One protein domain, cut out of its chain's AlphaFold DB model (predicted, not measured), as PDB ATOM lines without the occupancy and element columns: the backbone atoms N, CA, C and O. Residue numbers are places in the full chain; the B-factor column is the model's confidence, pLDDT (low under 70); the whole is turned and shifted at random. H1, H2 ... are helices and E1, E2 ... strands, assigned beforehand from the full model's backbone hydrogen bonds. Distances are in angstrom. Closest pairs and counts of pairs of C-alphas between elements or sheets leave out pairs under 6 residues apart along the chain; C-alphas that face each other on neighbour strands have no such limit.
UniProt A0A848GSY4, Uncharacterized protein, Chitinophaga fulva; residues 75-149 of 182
ATOM      1  N   GLU A  75     217.359 202.031 180.102       74.00
ATOM      2  CA  GLU A  75     216.867 201.873 178.746       74.00
ATOM      3  C   GLU A  75     216.290 203.190 178.247       74.00
ATOM      4  O   GLU A  75     215.347 203.746 178.818       74.00
ATOM      5  N   PHE A  76     216.833 203.659 177.130       72.94
ATOM      6  CA  PHE A  76     216.236 204.737 176.363       72.94
ATOM      7  C   PHE A  76     215.383 204.131 175.256       72.94
ATOM      8  O   PHE A  76     215.810 203.220 174.545       72.94
ATOM      9  N   SER A  77     214.168 204.653 175.086       74.00
ATOM     10  CA  SER A  77     213.365 204.257 173.934       74.00
ATOM     11  C   SER A  77     214.072 204.698 172.649       74.00
ATOM     12  O   SER A  77     214.696 205.762 172.606       74.00
ATOM     13  N   LYS A  78     213.933 203.921 171.571       74.81
ATOM     14  CA  LYS A  78     214.444 204.315 170.248       74.81
ATOM     15  C   LYS A  78     213.950 205.710 169.844       74.81
ATOM     16  O   LYS A  78     214.714 206.494 169.296       74.81
ATOM     17  N   ALA A  79     212.687 206.021 170.141       74.12
ATOM     18  CA  ALA A  79     212.097 207.325 169.861       74.12
ATOM     19  C   ALA A  79     212.754 208.455 170.674       74.12
ATOM     20  O   ALA A  79     213.002 209.516 170.114       74.12
ATOM     21  N   SER A  80     213.078 208.220 171.949       74.69
ATOM     22  CA  SER A  80     213.803 209.177 172.800       74.69
ATOM     23  C   SER A  80     215.199 209.462 172.248       74.69
ATOM     24  O   SER A  80     215.558 210.618 172.055       74.69
ATOM     25  N   LEU A  81     215.959 208.419 171.893       78.44
ATOM     26  CA  LEU A  81     217.285 208.597 171.290       78.44
ATOM     27  C   LEU A  81     217.206 209.335 169.953       78.44
ATOM     28  O   LEU A  81     217.994 210.237 169.703       78.44
ATOM     29  N   PHE A  82     216.232 209.006 169.104       80.31
ATOM     30  CA  PHE A  82     216.030 209.716 167.841       80.31
ATOM     31  C   PHE A  82     215.554 211.151 168.012       80.31
ATOM     32  O   PHE A  82     215.844 211.974 167.151       80.31
ATOM     33  N   ARG A  83     214.857 211.480 169.101       80.31
ATOM     34  CA  ARG A  83     214.493 212.865 169.395       80.31
ATOM     35  C   ARG A  83     215.730 213.705 169.692       80.31
ATOM     36  O   ARG A  83     215.829 214.799 169.153       80.31
ATOM     37  N   LEU A  84     216.671 213.170 170.476       83.25
ATOM     38  CA  LEU A  84     217.967 213.805 170.743       83.25
ATOM     39  C   LEU A  84     218.809 213.904 169.467       83.25
ATOM     40  O   LEU A  84     219.197 214.988 169.050       83.25
ATOM     41  N   LEU A  85     219.020 212.774 168.790       83.81
ATOM     42  CA  LEU A  85     219.842 212.704 167.577       83.81
ATOM     43  C   LEU A  85     219.239 213.476 166.394       83.81
ATOM     44  O   LEU A  85     219.950 213.850 165.472       83.81
ATOM     45  N   GLY A  86     217.924 213.697 166.398       83.44
ATOM     46  CA  GLY A  86     217.217 214.464 165.377       83.44
ATOM     47  C   GLY A  86     217.288 215.977 165.574       83.44
ATOM     48  O   GLY A  86     216.782 216.710 164.722       83.44
ATOM     49  N   GLN A  87     217.873 216.468 166.673       83.94
ATOM     50  CA  GLN A  87     218.044 217.903 166.879       83.94
ATOM     51  C   GLN A  87     219.026 218.474 165.837       83.94
ATOM     52  O   GLN A  87     220.094 217.894 165.622       83.94
ATOM     53  N   PRO A  88     218.713 219.613 165.188       81.81
ATOM     54  CA  PRO A  88     219.612 220.215 164.207       81.81
ATOM     55  C   PRO A  88     221.001 220.499 164.793       81.81
ATOM     56  O   PRO A  88     221.118 221.194 165.800       81.81
ATOM     57  N   GLY A  89     222.046 219.980 164.140       82.38
ATOM     58  CA  GLY A  89     223.442 220.156 164.558       82.38
ATOM     59  C   GLY A  89     223.898 219.257 165.712       82.38
ATOM     60  O   GLY A  89     224.994 219.474 166.219       82.38
ATOM     61  N   CYS A  90     223.087 218.282 166.140       86.19
ATOM     62  CA  CYS A  90     223.491 217.297 167.140       86.19
ATOM     63  C   CYS A  90     224.490 216.291 166.552       86.19
ATOM     64  O   CYS A  90     224.159 215.546 165.635       86.19
ATOM     65  N   GLU A  91     225.675 216.216 167.152       85.50
ATOM     66  CA  GLU A  91     226.748 215.286 166.777       85.50
ATOM     67  C   GLU A  91     227.039 214.268 167.887       85.50
ATOM     68  O   GLU A  91     227.413 213.127 167.614       85.50
ATOM     69  N   PHE A  92     226.828 214.647 169.153       84.50
ATOM     70  CA  PHE A  92     227.101 213.786 170.304       84.50
ATOM     71  C   PHE A  92     225.912 213.710 171.258       84.50
ATOM     72  O   PHE A  92     225.100 214.628 171.340       84.50
ATOM     73  N   VAL A  93     225.854 212.631 172.041       87.62
ATOM     74  CA  VAL A  93     224.935 212.497 173.181       87.62
ATOM     75  C   VAL A  93     225.761 212.429 174.459       87.62
ATOM     76  O   VAL A  93     226.647 211.581 174.581       87.62
ATOM     77  N   ARG A  94     225.475 213.308 175.423       87.00
ATOM     78  CA  ARG A  94     226.064 213.264 176.766       87.00
ATOM     79  C   ARG A  94     225.061 212.677 177.745       87.00
ATOM     80  O   ARG A  94     223.911 213.101 177.785       87.00
ATOM     81  N   PHE A  95     225.533 211.743 178.563       86.69
ATOM     82  CA  PHE A  95     224.779 211.200 179.684       86.69
ATOM     83  C   PHE A  95     225.257 211.836 180.990       86.69
ATOM     84  O   PHE A  95     226.458 211.860 181.265       86.69
ATOM     85  N   HIS A  96     224.321 212.330 181.793       81.56
ATOM     86  CA  HIS A  96     224.556 212.836 183.143       81.56
ATOM     87  C   HIS A  96     224.008 211.842 184.157       81.56
ATOM     88  O   HIS A  96     222.869 211.391 184.024       81.56
ATOM     89  N   PHE A  97     224.799 211.535 185.182       79.25
ATOM     90  CA  PHE A  97     224.307 210.845 186.371       79.25
ATOM     91  C   PHE A  97     223.582 211.867 187.244       79.25
ATOM     92  O   PHE A  97     224.192 212.836 187.696       79.25
ATOM     93  N   VAL A  98     222.283 211.672 187.442       72.25
ATOM     94  CA  VAL A  98     221.411 212.597 188.178       72.25
ATOM     95  C   VAL A  98     220.736 211.871 189.336       72.25
ATOM     96  O   VAL A  98     220.514 210.666 189.261       72.25
ATOM     97  N   ILE A  99     220.418 212.587 190.411       66.56
ATOM     98  CA  ILE A  99     219.709 212.035 191.572       66.56
ATOM     99  C   ILE A  99     218.268 212.583 191.577       66.56
ATOM    100  O   ILE A  99     218.099 213.776 191.821       66.56
ATOM    101  N   PRO A 100     217.223 211.772 191.309       65.88
ATOM    102  CA  PRO A 100     215.822 212.130 191.522       65.88
ATOM    103  C   PRO A 100     215.481 212.538 192.959       65.88
ATOM    104  O   PRO A 100     215.852 211.874 193.930       65.88
ATOM    105  N   GLU A 101     214.636 213.563 193.072       57.47
ATOM    106  CA  GLU A 101     214.366 214.296 194.317       57.47
ATOM    107  C   GLU A 101     213.552 213.546 195.387       57.47
ATOM    108  O   GLU A 101     213.514 213.985 196.528       57.47
ATOM    109  N   ASN A 102     212.934 212.400 195.092       64.50
ATOM    110  CA  ASN A 102     212.086 211.702 196.076       64.50
ATOM    111  C   ASN A 102     212.697 210.415 196.652       64.50
ATOM    112  O   ASN A 102     212.111 209.835 197.560       64.50
ATOM    113  N   ASN A 103     213.838 209.947 196.127       64.31
ATOM    114  CA  ASN A 103     214.400 208.637 196.491       64.31
ATOM    115  C   ASN A 103     215.940 208.587 196.553       64.31
ATOM    116  O   ASN A 103     216.471 207.497 196.742       64.31
ATOM    117  N   GLU A 104     216.644 209.704 196.323       66.44
ATOM    118  CA  GLU A 104     218.121 209.833 196.350       66.44
ATOM    119  C   GLU A 104     218.918 208.811 195.501       66.44
ATOM    120  O   GLU A 104     220.140 208.709 195.576       66.44
ATOM    121  N   LYS A 105     218.228 208.052 194.650       70.62
ATOM    122  CA  LYS A 105     218.789 206.994 193.805       70.62
ATOM    123  C   LYS A 105     219.345 207.571 192.516       70.62
ATOM    124  O   LYS A 105     218.905 208.626 192.097       70.62
ATOM    125  N   ILE A 106     220.279 206.876 191.872       71.06
ATOM    126  CA  ILE A 106     220.920 207.367 190.643       71.06
ATOM    127  C   ILE A 106     220.038 207.077 189.418       71.06
ATOM    128  O   ILE A 106     219.600 205.947 189.199       71.06
ATOM    129  N   SER A 107     219.847 208.090 188.581       72.75
ATOM    130  CA  SER A 107     219.204 208.055 187.267       72.75
ATOM    131  C   SER A 107     220.160 208.590 186.190       72.75
ATOM    132  O   SER A 107     221.199 209.178 186.495       72.75
ATOM    133  N   LEU A 108     219.821 208.385 184.913       77.75
ATOM    134  CA  LEU A 108     220.530 208.992 183.785       77.75
ATOM    135  C   LEU A 108     219.630 209.983 183.051       77.75
ATOM    136  O   LEU A 108     218.473 209.687 182.745       77.75
ATOM    137  N   MET A 109     220.216 211.127 182.719       81.50
ATOM    138  CA  MET A 109     219.666 212.121 181.802       81.50
ATOM    139  C   MET A 109     220.540 212.168 180.552       81.50
ATOM    140  O   MET A 109     221.764 212.135 180.665       81.50
ATOM    141  N   ALA A 110     219.934 212.257 179.372       85.81
ATOM    142  CA  ALA A 110     220.648 212.391 178.109       85.81
ATOM    143  C   ALA A 110     220.368 213.751 177.451       85.81
ATOM    144  O   ALA A 110     219.219 214.193 177.390       85.81
ATOM    145  N   GLU A 111     221.415 214.392 176.930       88.31
ATOM    146  CA  GLU A 111     221.340 215.638 176.156       88.31
ATOM    147  C   GLU A 111     222.117 215.530 174.835       88.31
ATOM    148  O   GLU A 111     223.136 214.835 174.765       88.31
ATOM    149  N   GLY A 112     221.652 216.230 173.798       88.19
ATOM    150  CA  GLY A 112     222.377 216.392 172.537       88.19
ATOM    151  C   GLY A 112     223.411 217.519 172.608       88.19
ATOM    152  O   GLY A 112     223.160 218.567 173.211       88.19
ATOM    153  N   LEU A 113     224.568 217.325 171.971       85.88
ATOM    154  CA  LEU A 113     225.632 218.325 171.845       85.88
ATOM    155  C   LEU A 113     226.007 218.571 170.382       85.88
ATOM    156  O   LEU A 113     225.947 217.653 169.562       85.88
ATOM    157  N   ASP A 114     226.476 219.780 170.086       85.00
ATOM    158  CA  ASP A 114     227.085 220.118 168.799       85.00
ATOM    159  C   ASP A 114     228.531 219.601 168.667       85.00
ATOM    160  O   ASP A 114     229.121 219.059 169.607       85.00
ATOM    161  N   ALA A 115     229.139 219.822 167.498       86.56
ATOM    162  CA  ALA A 115     230.534 219.467 167.217       86.56
ATOM    163  C   ALA A 115     231.553 220.091 168.201       86.56
ATOM    164  O   ALA A 115     232.640 219.548 168.407       86.56
ATOM    165  N   ASN A 116     231.207 221.215 168.838       86.38
ATOM    166  CA  ASN A 116     232.035 221.915 169.821       86.38
ATOM    167  C   ASN A 116     231.735 221.478 171.266       86.38
ATOM    168  O   ASN A 116     232.247 222.086 172.205       86.38
ATOM    169  N   HIS A 117     230.940 220.419 171.452       83.94
ATOM    170  CA  HIS A 117     230.505 219.889 172.747       83.94
ATOM    171  C   HIS A 117     229.619 220.853 173.560       83.94
ATOM    172  O   HIS A 117     229.536 220.745 174.793       83.94
ATOM    173  N   VAL A 118     228.935 221.773 172.877       87.00
ATOM    174  CA  VAL A 118     227.957 222.699 173.458       87.00
ATOM    175  C   VAL A 118     226.567 222.071 173.396       87.00
ATOM    176  O   VAL A 118     226.188 221.490 172.383       87.00
ATOM    177  N   ASN A 119     225.795 222.186 174.481       88.75
ATOM    178  CA  ASN A 119     224.420 221.685 174.533       88.75
ATOM    179  C   ASN A 119     223.558 222.319 173.425       88.75
ATOM    180  O   ASN A 119     223.533 223.544 173.251       88.75
ATOM    181  N   ILE A 120     222.832 221.475 172.690       85.81
ATOM    182  CA  ILE A 120     221.889 221.936 171.674       85.81
ATOM    183  C   ILE A 120     220.726 222.637 172.368       85.81
ATOM    184  O   ILE A 120     219.983 222.014 173.115       85.81
ATOM    185  N   GLY A 121     220.551 223.933 172.092       84.69
ATOM    186  CA  GLY A 121     219.541 224.774 172.746       84.69
ATOM    187  C   GLY A 121     220.024 225.474 174.019       84.69
ATOM    188  O   GLY A 121     219.220 226.113 174.697       84.69
ATOM    189  N   PHE A 122     221.333 225.454 174.301       87.31
ATOM    190  CA  PHE A 122     221.933 226.169 175.431       87.31
ATOM    191  C   PHE A 122     221.487 227.640 175.577       87.31
ATOM    192  O   PHE A 122     221.205 228.045 176.705       87.31
ATOM    193  N   PRO A 123     221.357 228.460 174.507       86.25
ATOM    194  CA  PRO A 123     220.868 229.834 174.651       86.25
ATOM    195  C   PRO A 123     219.464 229.924 175.263       86.25
ATOM    196  O   PRO A 123     219.230 230.788 176.105       86.25
ATOM    197  N   VAL A 124     218.564 229.004 174.893       84.94
ATOM    198  CA  VAL A 124     217.188 228.933 175.415       84.94
ATOM    199  C   VAL A 124     217.204 228.519 176.885       84.94
ATOM    200  O   VAL A 124     216.556 229.159 177.712       84.94
ATOM    201  N   LEU A 125     218.008 227.509 177.241       84.12
ATOM    202  CA  LEU A 125     218.187 227.093 178.638       84.12
ATOM    203  C   LEU A 125     218.733 228.231 179.502       84.12
ATOM    204  O   LEU A 125     218.239 228.473 180.601       84.12
ATOM    205  N   LEU A 126     219.736 228.953 178.998       85.25
ATOM    206  CA  LEU A 126     220.344 230.075 179.703       85.25
ATOM    207  C   LEU A 126     219.355 231.228 179.897       85.25
ATOM    208  O   LEU A 126     219.358 231.865 180.950       85.25
ATOM    209  N   GLU A 127     218.523 231.517 178.898       85.25
ATOM    210  CA  GLU A 127     217.475 232.531 179.003       85.25
ATOM    211  C   GLU A 127     216.436 232.150 180.061       85.25
ATOM    212  O   GLU A 127     216.155 232.954 180.950       85.25
ATOM    213  N   LYS A 128     215.932 230.912 180.026       83.75
ATOM    214  CA  LYS A 128     214.980 230.391 181.018       83.75
ATOM    215  C   LYS A 128     215.544 230.393 182.435       83.75
ATOM    216  O   LYS A 128     214.877 230.831 183.370       83.75
ATOM    217  N   ALA A 129     216.802 229.989 182.592       85.81
ATOM    218  CA  ALA A 129     217.488 230.046 183.878       85.81
ATOM    219  C   ALA A 129     217.597 231.488 184.408       85.81
ATOM    220  O   ALA A 129     217.421 231.721 185.601       85.81
ATOM    221  N   LYS A 130     217.850 232.469 183.531       88.31
ATOM    222  CA  LYS A 130     217.925 233.892 183.906       88.31
ATOM    223  C   LYS A 130     216.562 234.504 184.221       88.31
ATOM    224  O   LYS A 130     216.486 235.369 185.089       88.31
ATOM    225  N   SER A 131     215.514 234.105 183.503       88.56
ATOM    226  CA  SER A 131     214.157 234.622 183.701       88.56
ATOM    227  C   SER A 131     213.436 233.965 184.879       88.56
ATOM    228  O   SER A 131     212.454 234.516 185.373       88.56
ATOM    229  N   GLY A 132     213.914 232.802 185.333       83.56
ATOM    230  CA  GLY A 132     213.273 231.995 186.369       83.56
ATOM    231  C   GLY A 132     212.028 231.246 185.879       83.56
ATOM    232  O   GLY A 132     211.352 230.612 186.684       83.56
ATOM    233  N   VAL A 133     211.718 231.305 184.579       84.00
ATOM    234  CA  VAL A 133     210.581 230.602 183.973       84.00
ATOM    235  C   VAL A 133     211.076 229.278 183.400       84.00
ATOM    236  O   VAL A 133     211.655 229.234 182.315       84.00
ATOM    237  N   LEU A 134     210.857 228.198 184.150       82.00
ATOM    238  CA  LEU A 134     211.350 226.854 183.827       82.00
ATOM    239  C   LEU A 134     210.274 225.930 183.241       82.00
ATOM    240  O   LEU A 134     210.556 224.767 182.962       82.00
ATOM    241  N   ASP A 135     209.056 226.434 183.038       83.19
ATOM    242  CA  ASP A 135     207.960 225.642 182.485       83.19
ATOM    243  C   ASP A 135     208.291 225.151 181.065       83.19
ATOM    244  O   ASP A 135     208.864 225.912 180.272       83.19
ATOM    245  N   PRO A 136     207.928 223.906 180.713       77.19
ATOM    246  CA  PRO A 136     208.194 223.359 179.391       77.19
ATOM    247  C   PRO A 136     207.371 224.085 178.319       77.19
ATOM    248  O   PRO A 136     206.162 224.275 178.468       77.19
ATOM    249  N   VAL A 137     208.007 224.465 177.207       77.81
ATOM    250  CA  VAL A 137     207.352 225.127 176.064       77.81
ATOM    251  C   VAL A 137     207.819 224.543 174.724       77.81
ATOM    252  O   VAL A 137     208.911 223.977 174.638       77.81
ATOM    253  N   PRO A 138     207.029 224.683 173.640       75.38
ATOM    254  CA  PRO A 138     207.488 224.318 172.305       75.38
ATOM    255  C   PRO A 138     208.786 225.050 171.940       75.38
ATOM    256  O   PRO A 138     208.851 226.274 172.031       75.38
ATOM    257  N   GLY A 139     209.799 224.305 171.498       67.81
ATOM    258  CA  GLY A 139     211.118 224.852 171.163       67.81
ATOM    259  C   GLY A 139     212.168 224.705 172.265       67.81
ATOM    260  O   GLY A 139     213.331 225.018 172.013       67.81
ATOM    261  N   ASP A 140     211.797 224.183 173.439       73.50
ATOM    262  CA  ASP A 140     212.785 223.714 174.408       73.50
ATOM    263  C   ASP A 140     213.674 222.627 173.800       73.50
ATOM    264  O   ASP A 140     213.211 221.835 172.965       73.50
ATOM    265  N   PRO A 141     214.956 222.568 174.196       70.69
ATOM    266  CA  PRO A 141     215.811 221.491 173.741       70.69
ATOM    267  C   PRO A 141     215.245 220.148 174.189       70.69
ATOM    268  O   PRO A 141     214.755 219.997 175.307       70.69
ATOM    269  N   GLY A 142     215.339 219.155 173.304       69.62
ATOM    270  CA  GLY A 142     215.106 217.770 173.672       69.62
ATOM    271  C   GLY A 142     216.133 217.382 174.724       69.62
ATOM    272  O   GLY A 142     217.310 217.230 174.414       69.62
ATOM    273  N   ILE A 143     215.692 217.279 175.970       72.31
ATOM    274  CA  ILE A 143     216.426 216.657 177.065       72.31
ATOM    275  C   ILE A 143     215.588 215.448 177.455       72.31
ATOM    276  O   ILE A 143     214.405 215.583 177.766       72.31
ATOM    277  N   GLU A 144     216.179 214.258 177.386       69.00
ATOM    278  CA  GLU A 144     215.478 213.027 177.738       69.00
ATOM    279  C   GLU A 144     215.938 212.568 179.114       69.00
ATOM    280  O   GLU A 144     217.036 212.033 179.286       69.00
ATOM    281  N   GLU A 145     215.066 212.745 180.098       64.88
ATOM    282  CA  GLU A 145     215.182 212.056 181.371       64.88
ATOM    283  C   GLU A 145     214.507 210.687 181.254       64.88
ATOM    284  O   GLU A 145     213.297 210.580 181.039       64.88
ATOM    285  N   ARG A 146     215.278 209.610 181.419       61.34
ATOM    286  CA  ARG A 146     214.714 208.322 181.820       61.34
ATOM    287  C   ARG A 146     215.793 207.484 182.471       61.34
ATOM    288  O   ARG A 146     216.662 206.946 181.800       61.34
ATOM    289  N   GLY A 147     215.683 207.300 183.780       54.66
ATOM    290  CA  GLY A 147     216.574 206.412 184.509       54.66
ATOM    291  C   GLY A 147     215.909 205.799 185.718       54.66
ATOM    292  O   GLY A 147     216.361 206.081 186.808       54.66
ATOM    293  N   ASN A 148     214.860 204.993 185.531       51.91
ATOM    294  CA  ASN A 148     214.436 203.958 186.488       51.91
ATOM    295  C   ASN A 148     213.686 202.826 185.747       51.91
ATOM    296  O   ASN A 148     212.499 202.617 185.949       51.91
ATOM    297  N   GLY A 149     214.414 202.117 184.868       46.38
ATOM    298  CA  GLY A 149     214.151 200.798 184.250       46.38
ATOM    299  C   GLY A 149     212.839 200.503 183.490       46.38
ATOM    300  O   GLY A 149     211.729 200.761 183.959       46.38
TER     301      GLY A 149
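AT A GLANCE: This is residues 75 to 149 of the 182 residues of an uncharacterized protein of Chitinophaga fulva (UniProt A0A848GSY4). A small sheet of three antiparallel strands, built from the hairpin of E1 and E2 with the short E3 added beside E2, has helix H1 packed over one face and no named helix over the other. The second helix, H2, lies off the sheet, away from H1, and a long link leads from it back to E3. The 75 printed residues hold two named helices and three named strands, in the order H1, E1, E2, H2, E3, and the sheet's order is E1, E2, E3. The class is mixed, helices and strands, with under half of the residues, 35 of 75, in named elements. The whole is compact, with a radius of gyration of the C-alphas of 13.0 A and spans of 31 by 30 by 22 A.

IN THESE COORDINATES: H1 is residues 78 to 85, beginning at C-alpha 78 at (214.444, 204.315, 170.248), and measures 10.3 A from first to last C-alpha. E1 is residues 92 to 98, 18.8 A long. E2 is residues 107 to 113, 19.6 A long, and ends at C-alpha 113 at (225.632, 218.325, 171.845). H2 is residues 122 to 131, 14.2 A long. E3 is residues 143 to 145, 6.4 A long, and ends at C-alpha 145 at (215.182, 212.056, 181.371).

HOW THE PARTS SIT: H1 is on the sheet at a height over the sheet of 8.6 A. It lies over E2 and runs along the strands, at 6 degrees to E2 on the local plane. The closest C-alphas of H1 and E2 are those of Leu 84 and Gly 112, 5.4 A apart; those of H1 and E3 are Ser 80 and Glu 144, 6.5 A apart. E1 and E2, a hairpin, are antiparallel at 152 degrees, with N 96 and O 109 within hydrogen-bond range at 2.8 A and N 113 and O 92 at 2.8 A. E2 and E3 are antiparallel at 166 degrees, with N 110 and O 144 at 2.9 A and N 144 and O 110 at 3.0 A. E1 and E3 are edge strands and are apart. H2 is not on the sheet, and it is apart from H1 and from E1. In H1 and H2 every O i to N i+4 pair is within hydrogen-bond range.

THE WHOLE: The two C-alphas farthest apart are those of Asn 103 and Ala 115, at 35.1 A, while the first and last printed C-alphas, Glu 75 and Gly 149, are 6.2 A apart. The printed part has no cut. The link from H2 to E3, 11 residues, is long; the other three links are short. The mean pLDDT of the printed part is 78.0, and it is under 70 at residues 99 to 104, 139, 142 and 144 to 149.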